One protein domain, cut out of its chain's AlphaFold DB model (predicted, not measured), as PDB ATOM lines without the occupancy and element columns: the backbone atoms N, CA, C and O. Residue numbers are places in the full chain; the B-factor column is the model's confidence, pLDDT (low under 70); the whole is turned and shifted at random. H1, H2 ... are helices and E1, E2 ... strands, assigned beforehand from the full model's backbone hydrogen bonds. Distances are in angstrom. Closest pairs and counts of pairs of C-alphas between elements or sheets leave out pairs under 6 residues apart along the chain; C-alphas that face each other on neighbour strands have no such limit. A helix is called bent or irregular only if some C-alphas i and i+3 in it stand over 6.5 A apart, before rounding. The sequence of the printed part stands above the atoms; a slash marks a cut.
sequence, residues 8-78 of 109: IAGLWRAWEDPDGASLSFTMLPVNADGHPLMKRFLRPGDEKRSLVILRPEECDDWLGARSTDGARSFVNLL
ATOM      1  N   ILE A   8     184.240 149.046 163.492       97.94
ATOM      2  CA  ILE A   8     184.869 148.731 164.777       97.94
ATOM      3  C   ILE A   8     183.797 148.139 165.685       97.94
ATOM      4  O   ILE A   8     182.736 148.742 165.853       97.94
ATOM      5  N   ALA A   9     184.082 146.986 166.290       97.94
ATOM      6  CA  ALA A   9     183.185 146.404 167.276       97.94
ATOM      7  C   ALA A   9     183.114 147.305 168.517       97.94
ATOM      8  O   ALA A   9     184.130 147.781 169.040       97.94
ATOM      9  N   GLY A  10     181.899 147.529 169.002       96.50
ATOM     10  CA  GLY A  10     181.646 148.429 170.115       96.50
ATOM     11  C   GLY A  10     180.421 148.028 170.913       96.50
ATOM     12  O   GLY A  10     179.540 147.318 170.432       96.50
ATOM     13  N   LEU A  11     180.384 148.500 172.151       95.38
ATOM     14  CA  LEU A  11     179.237 148.371 173.040       95.38
ATOM     15  C   LEU A  11     178.581 149.735 173.184       95.38
ATOM     16  O   LEU A  11     179.260 150.760 173.151       95.38
ATOM     17  N   TRP A  12     177.274 149.749 173.394       95.62
ATOM     18  CA  TRP A  12     176.531 150.971 173.654       95.62
ATOM     19  C   TRP A  12     175.533 150.757 174.782       95.62
ATOM     20  O   TRP A  12     175.142 149.626 175.086       95.62
ATOM     21  N   ARG A  13     175.138 151.853 175.423       95.19
ATOM     22  CA  ARG A  13     174.097 151.858 176.441       95.19
ATOM     23  C   ARG A  13     173.359 153.192 176.456       95.19
ATOM     24  O   ARG A  13     173.969 154.245 176.281       95.19
ATOM     25  N   ALA A  14     172.052 153.114 176.687       95.06
ATOM     26  CA  ALA A  14     171.221 154.255 177.039       95.06
ATOM     27  C   ALA A  14     171.131 154.423 178.563       95.06
ATOM     28  O   ALA A  14     171.118 153.434 179.307       95.06
ATOM     29  N   TRP A  15     171.030 155.670 179.003       92.75
ATOM     30  CA  TRP A  15     170.873 156.085 180.395       92.75
ATOM     31  C   TRP A  15     169.737 157.102 180.461       92.75
ATOM     32  O   TRP A  15     169.576 157.899 179.539       92.75
ATOM     33  N   GLU A  16     168.942 157.064 181.524       92.88
ATOM     34  CA  GLU A  16     167.960 158.113 181.794       92.88
ATOM     35  C   GLU A  16     168.633 159.210 182.611       92.88
ATOM     36  O   GLU A  16     169.140 158.938 183.700       92.88
ATOM     37  N   ASP A  17     168.610 160.433 182.092       90.94
ATOM     38  CA  ASP A  17     169.042 161.633 182.797       90.94
ATOM     39  C   ASP A  17     167.841 162.570 183.027       90.94
ATOM     40  O   ASP A  17     166.823 162.465 182.334       90.94
ATOM     41  N   PRO A  18     167.931 163.515 183.985       90.94
ATOM     42  CA  PRO A  18     166.852 164.467 184.266       90.94
ATOM     43  C   PRO A  18     166.385 165.279 183.047       90.94
ATOM     44  O   PRO A  18     165.218 165.657 182.980       90.94
ATOM     45  N   ASP A  19     167.279 165.512 182.083       89.69
ATOM     46  CA  ASP A  19     167.016 166.282 180.861       89.69
ATOM     47  C   ASP A  19     166.596 165.403 179.662       89.69
ATOM     48  O   ASP A  19     166.319 165.917 178.577       89.69
ATOM     49  N   GLY A  20     166.541 164.075 179.836       90.12
ATOM     50  CA  GLY A  20     166.174 163.112 178.796       90.12
ATOM     51  C   GLY A  20     167.100 161.896 178.725       90.12
ATOM     52  O   GLY A  20     167.957 161.678 179.573       90.12
ATOM     53  N   ALA A  21     166.919 161.063 177.699       92.19
ATOM     54  CA  ALA A  21     167.760 159.885 177.504       92.19
ATOM     55  C   ALA A  21     169.135 160.260 176.923       92.19
ATOM     56  O   ALA A  21     169.219 160.881 175.861       92.19
ATOM     57  N   SER A  22     170.201 159.796 177.569       94.06
ATOM     58  CA  SER A  22     171.581 159.885 177.089       94.06
ATOM     59  C   SER A  22     172.033 158.570 176.466       94.06
ATOM     60  O   SER A  22     171.733 157.488 176.967       94.06
ATOM     61  N   LEU A  23     172.818 158.650 175.393       94.88
ATOM     62  CA  LEU A  23     173.452 157.498 174.752       94.88
ATOM     63  C   LEU A  23     174.965 157.584 174.927       94.88
ATOM     64  O   LEU A  23     175.573 158.612 174.630       94.88
ATOM     65  N   SER A  24     175.587 156.490 175.358       95.50
ATOM     66  CA  SER A  24     177.041 156.349 175.338       95.50
ATOM     67  C   SER A  24     177.455 155.063 174.640       95.50
ATOM     68  O   SER A  24     176.701 154.091 174.563       95.50
ATOM     69  N   PHE A  25     178.670 155.066 174.104       96.88
ATOM     70  CA  PHE A  25     179.265 153.905 173.465       96.88
ATOM     71  C   PHE A  25     180.758 153.831 173.767       96.88
ATOM     72  O   PHE A  25     181.384 154.812 174.169       96.88
ATOM     73  N   THR A  26     181.325 152.650 173.570       96.94
ATOM     74  CA  THR A  26     182.760 152.399 173.665       96.94
ATOM     75  C   THR A  26     183.188 151.423 172.581       96.94
ATOM     76  O   THR A  26     182.413 150.566 172.157       96.94
ATOM     77  N   MET A  27     184.432 151.548 172.138       97.75
ATOM     78  CA  MET A  27     185.062 150.608 171.213       97.75
ATOM     79  C   MET A  27     185.709 149.475 172.010       97.75
ATOM     80  O   MET A  27     186.156 149.693 173.135       97.75
ATOM     81  N   LEU A  28     185.782 148.274 171.436       96.44
ATOM     82  CA  LEU A  28     186.397 147.127 172.103       96.44
ATOM     83  C   LEU A  28     187.903 147.051 171.822       96.44
ATOM     84  O   LEU A  28     188.292 146.811 170.675       96.44
ATOM     85  N   PRO A  29     188.765 147.222 172.846       95.31
ATOM     86  CA  PRO A  29     190.193 147.018 172.691       95.31
ATOM     87  C   PRO A  29     190.574 145.544 172.877       95.31
ATOM     88  O   PRO A  29     190.050 144.848 173.746       95.31
ATOM     89  N   VAL A  30     191.580 145.096 172.134       96.19
ATOM     90  CA  VAL A  30     192.217 143.779 172.267       96.19
ATOM     91  C   VAL A  30     193.732 143.956 172.415       96.19
ATOM     92  O   VAL A  30     194.297 144.929 171.907       96.19
ATOM     93  N   ASN A  31     194.389 143.066 173.166       96.56
ATOM     94  CA  ASN A  31     195.852 143.066 173.270       96.56
ATOM     95  C   ASN A  31     196.475 142.872 171.877       96.56
ATOM     96  O   ASN A  31     195.963 142.103 171.067       96.56
ATOM     97  N   ALA A  32     197.555 143.596 171.598       97.25
ATOM     98  CA  ALA A  32     198.219 143.626 170.302       97.25
ATOM     99  C   ALA A  32     199.750 143.548 170.416       97.25
ATOM    100  O   ALA A  32     200.448 143.982 169.498       97.25
ATOM    101  N   ASP A  33     200.289 143.020 171.520       95.50
ATOM    102  CA  ASP A  33     201.741 143.007 171.771       95.50
ATOM    103  C   ASP A  33     202.504 142.220 170.697       95.50
ATOM    104  O   ASP A  33     203.579 142.629 170.254       95.50
ATOM    105  N   GLY A  34     201.909 141.127 170.213       95.00
ATOM    106  CA  GLY A  34     202.452 140.313 169.122       95.00
ATOM    107  C   GLY A  34     202.187 140.861 167.716       95.00
ATOM    108  O   GLY A  34     202.687 140.295 166.746       95.00
ATOM    109  N   HIS A  35     201.410 141.939 167.564       97.00
ATOM    110  CA  HIS A  35     200.957 142.388 166.251       97.00
ATOM    111  C   HIS A  35     202.057 143.172 165.504       97.00
ATOM    112  O   HIS A  35     202.456 144.255 165.962       97.00
ATOM    113  N   PRO A  36     202.530 142.709 164.325       96.31
ATOM    114  CA  PRO A  36     203.680 143.300 163.632       96.31
ATOM    115  C   PRO A  36     203.535 144.790 163.313       96.31
ATOM    116  O   PRO A  36     204.529 145.520 163.339       96.31
ATOM    117  N   LEU A  37     202.306 145.246 163.041       96.25
ATOM    118  CA  LEU A  37     202.020 146.651 162.770       96.25
ATOM    119  C   LEU A  37     201.805 147.469 164.052       96.25
ATOM    120  O   LEU A  37     202.334 148.575 164.154       96.25
ATOM    121  N   MET A  38     201.074 146.943 165.043       96.19
ATOM    122  CA  MET A  38     200.653 147.747 166.204       96.19
ATOM    123  C   MET A  38     201.803 148.013 167.175       96.19
ATOM    124  O   MET A  38     201.822 149.057 167.822       96.19
ATOM    125  N   LYS A  39     202.830 147.152 167.199       94.19
ATOM    126  CA  LYS A  39     204.055 147.382 167.984       94.19
ATOM    127  C   LYS A  39     204.801 148.677 167.628       94.19
ATOM    128  O   LYS A  39     205.648 149.116 168.399       94.19
ATOM    129  N   ARG A  40     204.506 149.279 166.467       93.00
ATOM    130  CA  ARG A  40     205.076 150.560 166.010       93.00
ATOM    131  C   ARG A  40     204.440 151.780 166.691       93.00
ATOM    132  O   ARG A  40     204.990 152.870 166.582       93.00
ATOM    133  N   PHE A  41     203.289 151.611 167.343       92.75
ATOM    134  CA  PHE A  41     202.518 152.681 167.977       92.75
ATOM    135  C   PHE A  41     202.707 152.680 169.500       92.75
ATOM    136  O   PHE A  41     203.106 151.673 170.091       92.75
ATOM    137  N   LEU A  42     202.371 153.808 170.140       89.88
ATOM    138  CA  LEU A  42     202.576 154.072 171.577       89.88
ATOM    139  C   LEU A  42     204.063 154.053 171.985       89.88
ATOM    140  O   LEU A  42     204.946 153.775 171.172       89.88
ATOM    141  N   ARG A  43     204.371 154.381 173.247       91.81
ATOM    142  CA  ARG A  43     205.766 154.405 173.718       91.81
ATOM    143  C   ARG A  43     206.340 152.982 173.800       91.81
ATOM    144  O   ARG A  43     205.585 152.024 173.997       91.81
ATOM    145  N   PRO A  44     207.663 152.803 173.649       90.00
ATOM    146  CA  PRO A  44     208.307 151.523 173.938       90.00
ATOM    147  C   PRO A  44     208.013 151.071 175.377       90.00
ATOM    148  O   PRO A  44     208.073 151.885 176.293       90.00
ATOM    149  N   GLY A  45     207.693 149.788 175.569       89.62
ATOM    150  CA  GLY A  45     207.364 149.214 176.882       89.62
ATOM    151  C   GLY A  45     205.902 149.357 177.324       89.62
ATOM    152  O   GLY A  45     205.482 148.611 178.202       89.62
ATOM    153  N   ASP A  46     205.114 150.244 176.704       95.19
ATOM    154  CA  ASP A  46     203.665 150.309 176.947       95.19
ATOM    155  C   ASP A  46     202.960 149.115 176.271       95.19
ATOM    156  O   ASP A  46     203.277 148.799 175.114       95.19
ATOM    157  N   GLU A  47     201.980 148.510 176.964       94.88
ATOM    158  CA  GLU A  47     201.095 147.475 176.401       94.88
ATOM    159  C   GLU A  47     200.489 147.972 175.083       94.88
ATOM    160  O   GLU A  47     199.961 149.088 174.988       94.88
ATOM    161  N   LYS A  48     200.548 147.135 174.050       95.81
ATOM    162  CA  LYS A  48     199.943 147.439 172.760       95.81
ATOM    163  C   LYS A  48     198.489 147.003 172.775       95.81
ATOM    164  O   LYS A  48     198.153 145.865 173.093       95.81
ATOM    165  N   ARG A  49     197.614 147.918 172.370       95.38
ATOM    166  CA  ARG A  49     196.192 147.659 172.153       95.38
ATOM    167  C   ARG A  49     195.838 147.994 170.713       95.38
ATOM    168  O   ARG A  49     196.307 148.997 170.177       95.38
ATOM    169  N   SER A  50     195.001 147.162 170.113       96.56
ATOM    170  CA  SER A  50     194.262 147.491 168.896       96.56
ATOM    171  C   SER A  50     192.776 147.539 169.210       96.56
ATOM    172  O   SER A  50     192.354 147.125 170.288       96.56
ATOM    173  N   LEU A  51     191.989 148.021 168.259       97.44
ATOM    174  CA  LEU A  51     190.544 147.851 168.272       97.44
ATOM    175  C   LEU A  51     190.172 146.591 167.496       97.44
ATOM    176  O   LEU A  51     190.881 146.193 166.568       97.44
ATOM    177  N   VAL A  52     189.055 145.983 167.880       97.94
ATOM    178  CA  VAL A  52     188.437 144.901 167.112       97.94
ATOM    179  C   VAL A  52     187.828 145.502 165.845       97.94
ATOM    180  O   VAL A  52     186.882 146.288 165.922       97.94
ATOM    181  N   ILE A  53     188.389 145.155 164.688       97.38
ATOM    182  CA  ILE A  53     187.878 145.556 163.372       97.38
ATOM    183  C   ILE A  53     187.029 144.405 162.839       97.38
ATOM    184  O   ILE A  53     187.521 143.286 162.743       97.38
ATOM    185  N   LEU A  54     185.775 144.692 162.496       97.25
ATOM    186  CA  LEU A  54     184.853 143.719 161.912       97.25
ATOM    187  C   LEU A  54     185.010 143.706 160.394       97.25
ATOM    188  O   LEU A  54     185.081 144.768 159.757       97.25
ATOM    189  N   ARG A  55     185.012 142.511 159.803       94.62
ATOM    190  CA  ARG A  55     184.851 142.364 158.357       94.62
ATOM    191  C   ARG A  55     183.427 142.765 157.958       94.62
ATOM    192  O   ARG A  55     182.506 142.635 158.768       94.62
ATOM    193  N   PRO A  56     183.209 143.261 156.728       94.12
ATOM    194  CA  PRO A  56     181.874 143.646 156.277       94.12
ATOM    195  C   PRO A  56     180.819 142.551 156.497       94.12
ATOM    196  O   PRO A  56     179.732 142.845 156.981       94.12
ATOM    197  N   GLU A  57     181.167 141.296 156.218       95.69
ATOM    198  CA  GLU A  57     180.315 140.119 156.401       95.69
ATOM    199  C   GLU A  57     180.027 139.758 157.869       95.69
ATOM    200  O   GLU A  57     179.045 139.079 158.138       95.69
ATOM    201  N   GLU A  58     180.831 140.236 158.823       96.56
ATOM    202  CA  GLU A  58     180.672 139.952 160.257       96.56
ATOM    203  C   GLU A  58     179.767 140.971 160.968       96.56
ATOM    204  O   GLU A  58     179.401 140.774 162.126       96.56
ATOM    205  N   CYS A  59     179.413 142.083 160.309       96.56
ATOM    206  CA  CYS A  59     178.680 143.184 160.942       96.56
ATOM    207  C   CYS A  59     177.303 142.751 161.462       96.56
ATOM    208  O   CYS A  59     176.946 143.071 162.598       96.56
ATOM    209  N   ASP A  60     176.546 142.019 160.646       97.56
ATOM    210  CA  ASP A  60     175.199 141.573 161.010       97.56
ATOM    211  C   ASP A  60     175.246 140.521 162.124       97.56
ATOM    212  O   ASP A  60     174.463 140.594 163.074       97.56
ATOM    213  N   ASP A  61     176.215 139.604 162.074       97.38
ATOM    214  CA  ASP A  61     176.388 138.584 163.108       97.38
ATOM    215  C   ASP A  61     176.841 139.198 164.444       97.38
ATOM    216  O   ASP A  61     176.355 138.796 165.505       97.38
ATOM    217  N   TRP A  62     177.700 140.225 164.412       97.44
ATOM    218  CA  TRP A  62     178.080 141.001 165.595       97.44
ATOM    219  C   TRP A  62     176.863 141.670 166.250       97.44
ATOM    220  O   TRP A  62     176.651 141.532 167.457       97.44
ATOM    221  N   LEU A  63     176.033 142.366 165.464       96.69
ATOM    222  CA  LEU A  63     174.815 143.021 165.962       96.69
ATOM    223  C   LEU A  63     173.738 142.010 166.397       96.69
ATOM    224  O   LEU A  63     172.904 142.310 167.257       96.69
ATOM    225  N   GLY A  64     173.757 140.814 165.808       96.56
ATOM    226  CA  GLY A  64     172.846 139.712 166.091       96.56
ATOM    227  C   GLY A  64     173.259 138.817 167.261       96.56
ATOM    228  O   GLY A  64     172.437 138.008 167.700       96.56
ATOM    229  N   ALA A  65     174.481 138.949 167.790       96.44
ATOM    230  CA  ALA A  65     175.015 138.065 168.821       96.44
ATOM    231  C   ALA A  65     174.100 138.002 170.062       96.44
ATOM    232  O   ALA A  65     173.759 139.011 170.683       96.44
ATOM    233  N   ARG A  66     173.683 136.782 170.436       95.44
ATOM    234  CA  ARG A  66     172.777 136.525 171.578       95.44
ATOM    235  C   ARG A  66     173.462 135.911 172.793       95.44
ATOM    236  O   ARG A  66     172.834 135.770 173.837       95.44
ATOM    237  N   SER A  67     174.731 135.543 172.665       96.25
ATOM    238  CA  SER A  67     175.526 134.976 173.747       96.25
ATOM    239  C   SER A  67     176.864 135.691 173.857       96.25
ATOM    240  O   SER A  67     177.420 136.172 172.869       96.25
ATOM    241  N   THR A  68     177.401 135.726 175.073       93.62
ATOM    242  CA  THR A  68     178.732 136.281 175.331       93.62
ATOM    243  C   THR A  68     179.810 135.530 174.556       93.62
ATOM    244  O   THR A  68     180.729 136.159 174.047       93.62
ATOM    245  N   ASP A  69     179.696 134.206 174.430       95.00
ATOM    246  CA  ASP A  69     180.673 133.398 173.692       95.00
ATOM    247  C   ASP A  69     180.624 133.683 172.187       95.00
ATOM    248  O   ASP A  69     181.674 133.817 171.564       95.00
ATOM    249  N   GLY A  70     179.425 133.879 171.626       94.56
ATOM    250  CA  GLY A  70     179.259 134.327 170.243       94.56
ATOM    251  C   GLY A  70     179.840 135.723 170.021       94.56
ATOM    252  O   GLY A  70     180.577 135.937 169.075       94.56
ATOM    253  N   ALA A  71     179.609 136.674 170.931       94.19
ATOM    254  CA  ALA A  71     180.238 137.993 170.831       94.19
ATOM    255  C   ALA A  71     181.777 137.914 170.950       94.19
ATOM    256  O   ALA A  71     182.505 138.616 170.248       94.19
ATOM    257  N   ARG A  72     182.296 137.038 171.818       94.38
ATOM    258  CA  ARG A  72     183.740 136.847 172.017       94.38
ATOM    259  C   ARG A  72     184.444 136.261 170.801       94.38
ATOM    260  O   ARG A  72     185.622 136.562 170.629       94.38
ATOM    261  N   SER A  73     183.766 135.490 169.947       95.50
ATOM    262  CA  SER A  73     184.399 134.945 168.739       95.50
ATOM    263  C   SER A  73     184.813 136.019 167.733       95.50
ATOM    264  O   SER A  73     185.668 135.739 166.902       95.50
ATOM    265  N   PHE A  74     184.270 137.238 167.828       96.00
ATOM    266  CA  PHE A  74     184.679 138.385 167.008       96.00
ATOM    267  C   PHE A  74     185.874 139.152 167.587       96.00
ATOM    268  O   PHE A  74     186.452 139.991 166.904       96.00
ATOM    269  N   VAL A  75     186.265 138.900 168.843       95.06
ATOM    270  CA  VAL A  75     187.301 139.671 169.553       95.06
ATOM    271  C   VAL A  75     188.694 139.192 169.136       95.06
ATOM    272  O   VAL A  75     189.424 138.573 169.907       95.06
ATOM    273  N   ASN A  76     189.058 139.490 167.890       94.88
ATOM    274  CA  ASN A  76     190.333 139.137 167.278       94.88
ATOM    275  C   ASN A  76     191.034 140.372 166.698       94.88
ATOM    276  O   ASN A  76     190.429 141.420 166.466       94.88
ATOM    277  N   LEU A  77     192.339 140.237 166.459       97.06
ATOM    278  CA  LEU A  77     193.115 141.221 165.711       97.06
ATOM    279  C   LEU A  77     192.899 141.022 164.210       97.06
ATOM    280  O   LEU A  77     193.019 139.899 163.721       97.06
ATOM    281  N   LEU A  78     192.666 142.115 163.478       96.25
ATOM    282  CA  LEU A  78     192.794 142.095 162.022       96.25
ATOM    283  C   LEU A  78     194.272 141.856 161.662       96.25
ATOM    284  O   LEU A  78     195.118 142.547 162.231       96.25
TER     285      LEU A  78
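Overview. This is residues 8 to 78 of the 109 residues of an uncharacterized protein of Paraburkholderia aromaticivorans (UniProt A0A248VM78). A long hairpin, E1 and E2, forms an arm whose tip, residues 16 to 21, stands free; E2 runs on into a small second hairpin, E3 and E4. Beyond it loop residues 32 to 48, and short helices H1 and H2 follow E4. The 71 printed residues, with E1 E2 E3 E4 H1 H2 in order, two antiparallel sheets and mixed class, are loose: radius of gyration of the C-alphas 15.4 A, spans 45 by 29 by 20 A.

Along the chain. E1, residues 10 to 17, is 22.2 A long from C-alpha 10 (181.646, 148.429, 170.115); E2, 20 to 27, is 23.9 A. E3 is 29 to 31, E4 49 to 51. H1, 56 to 64, is 13.9 A and irregular: C-alphas 57 and 60 are 7.0 A apart. H2, 68 to 72, ends at C-alpha 72 (183.740, 136.847, 172.017).

Arrangement. E1 and E2 are antiparallel at 160 degrees; N 11 and O 26, 2.9 A, are within hydrogen-bond range. E3 and E4 are antiparallel at 137 degrees, with N 30 and O 50 within range at 2.9 A. H1 and H2 are close but not clearly touching; their closest C-alphas, Trp 62 and Ala 71, are 6.4 A apart. Every O i to N i+4 pair is within range in H2, 3 of 5 in H1.

Size, cuts and confidence. The farthest C-alphas, Pro 18 and Pro 36, are 47.2 A apart. The printed part has no cut; E3 to E4 is a long link, and no printed residue is under 70 in pLDDT.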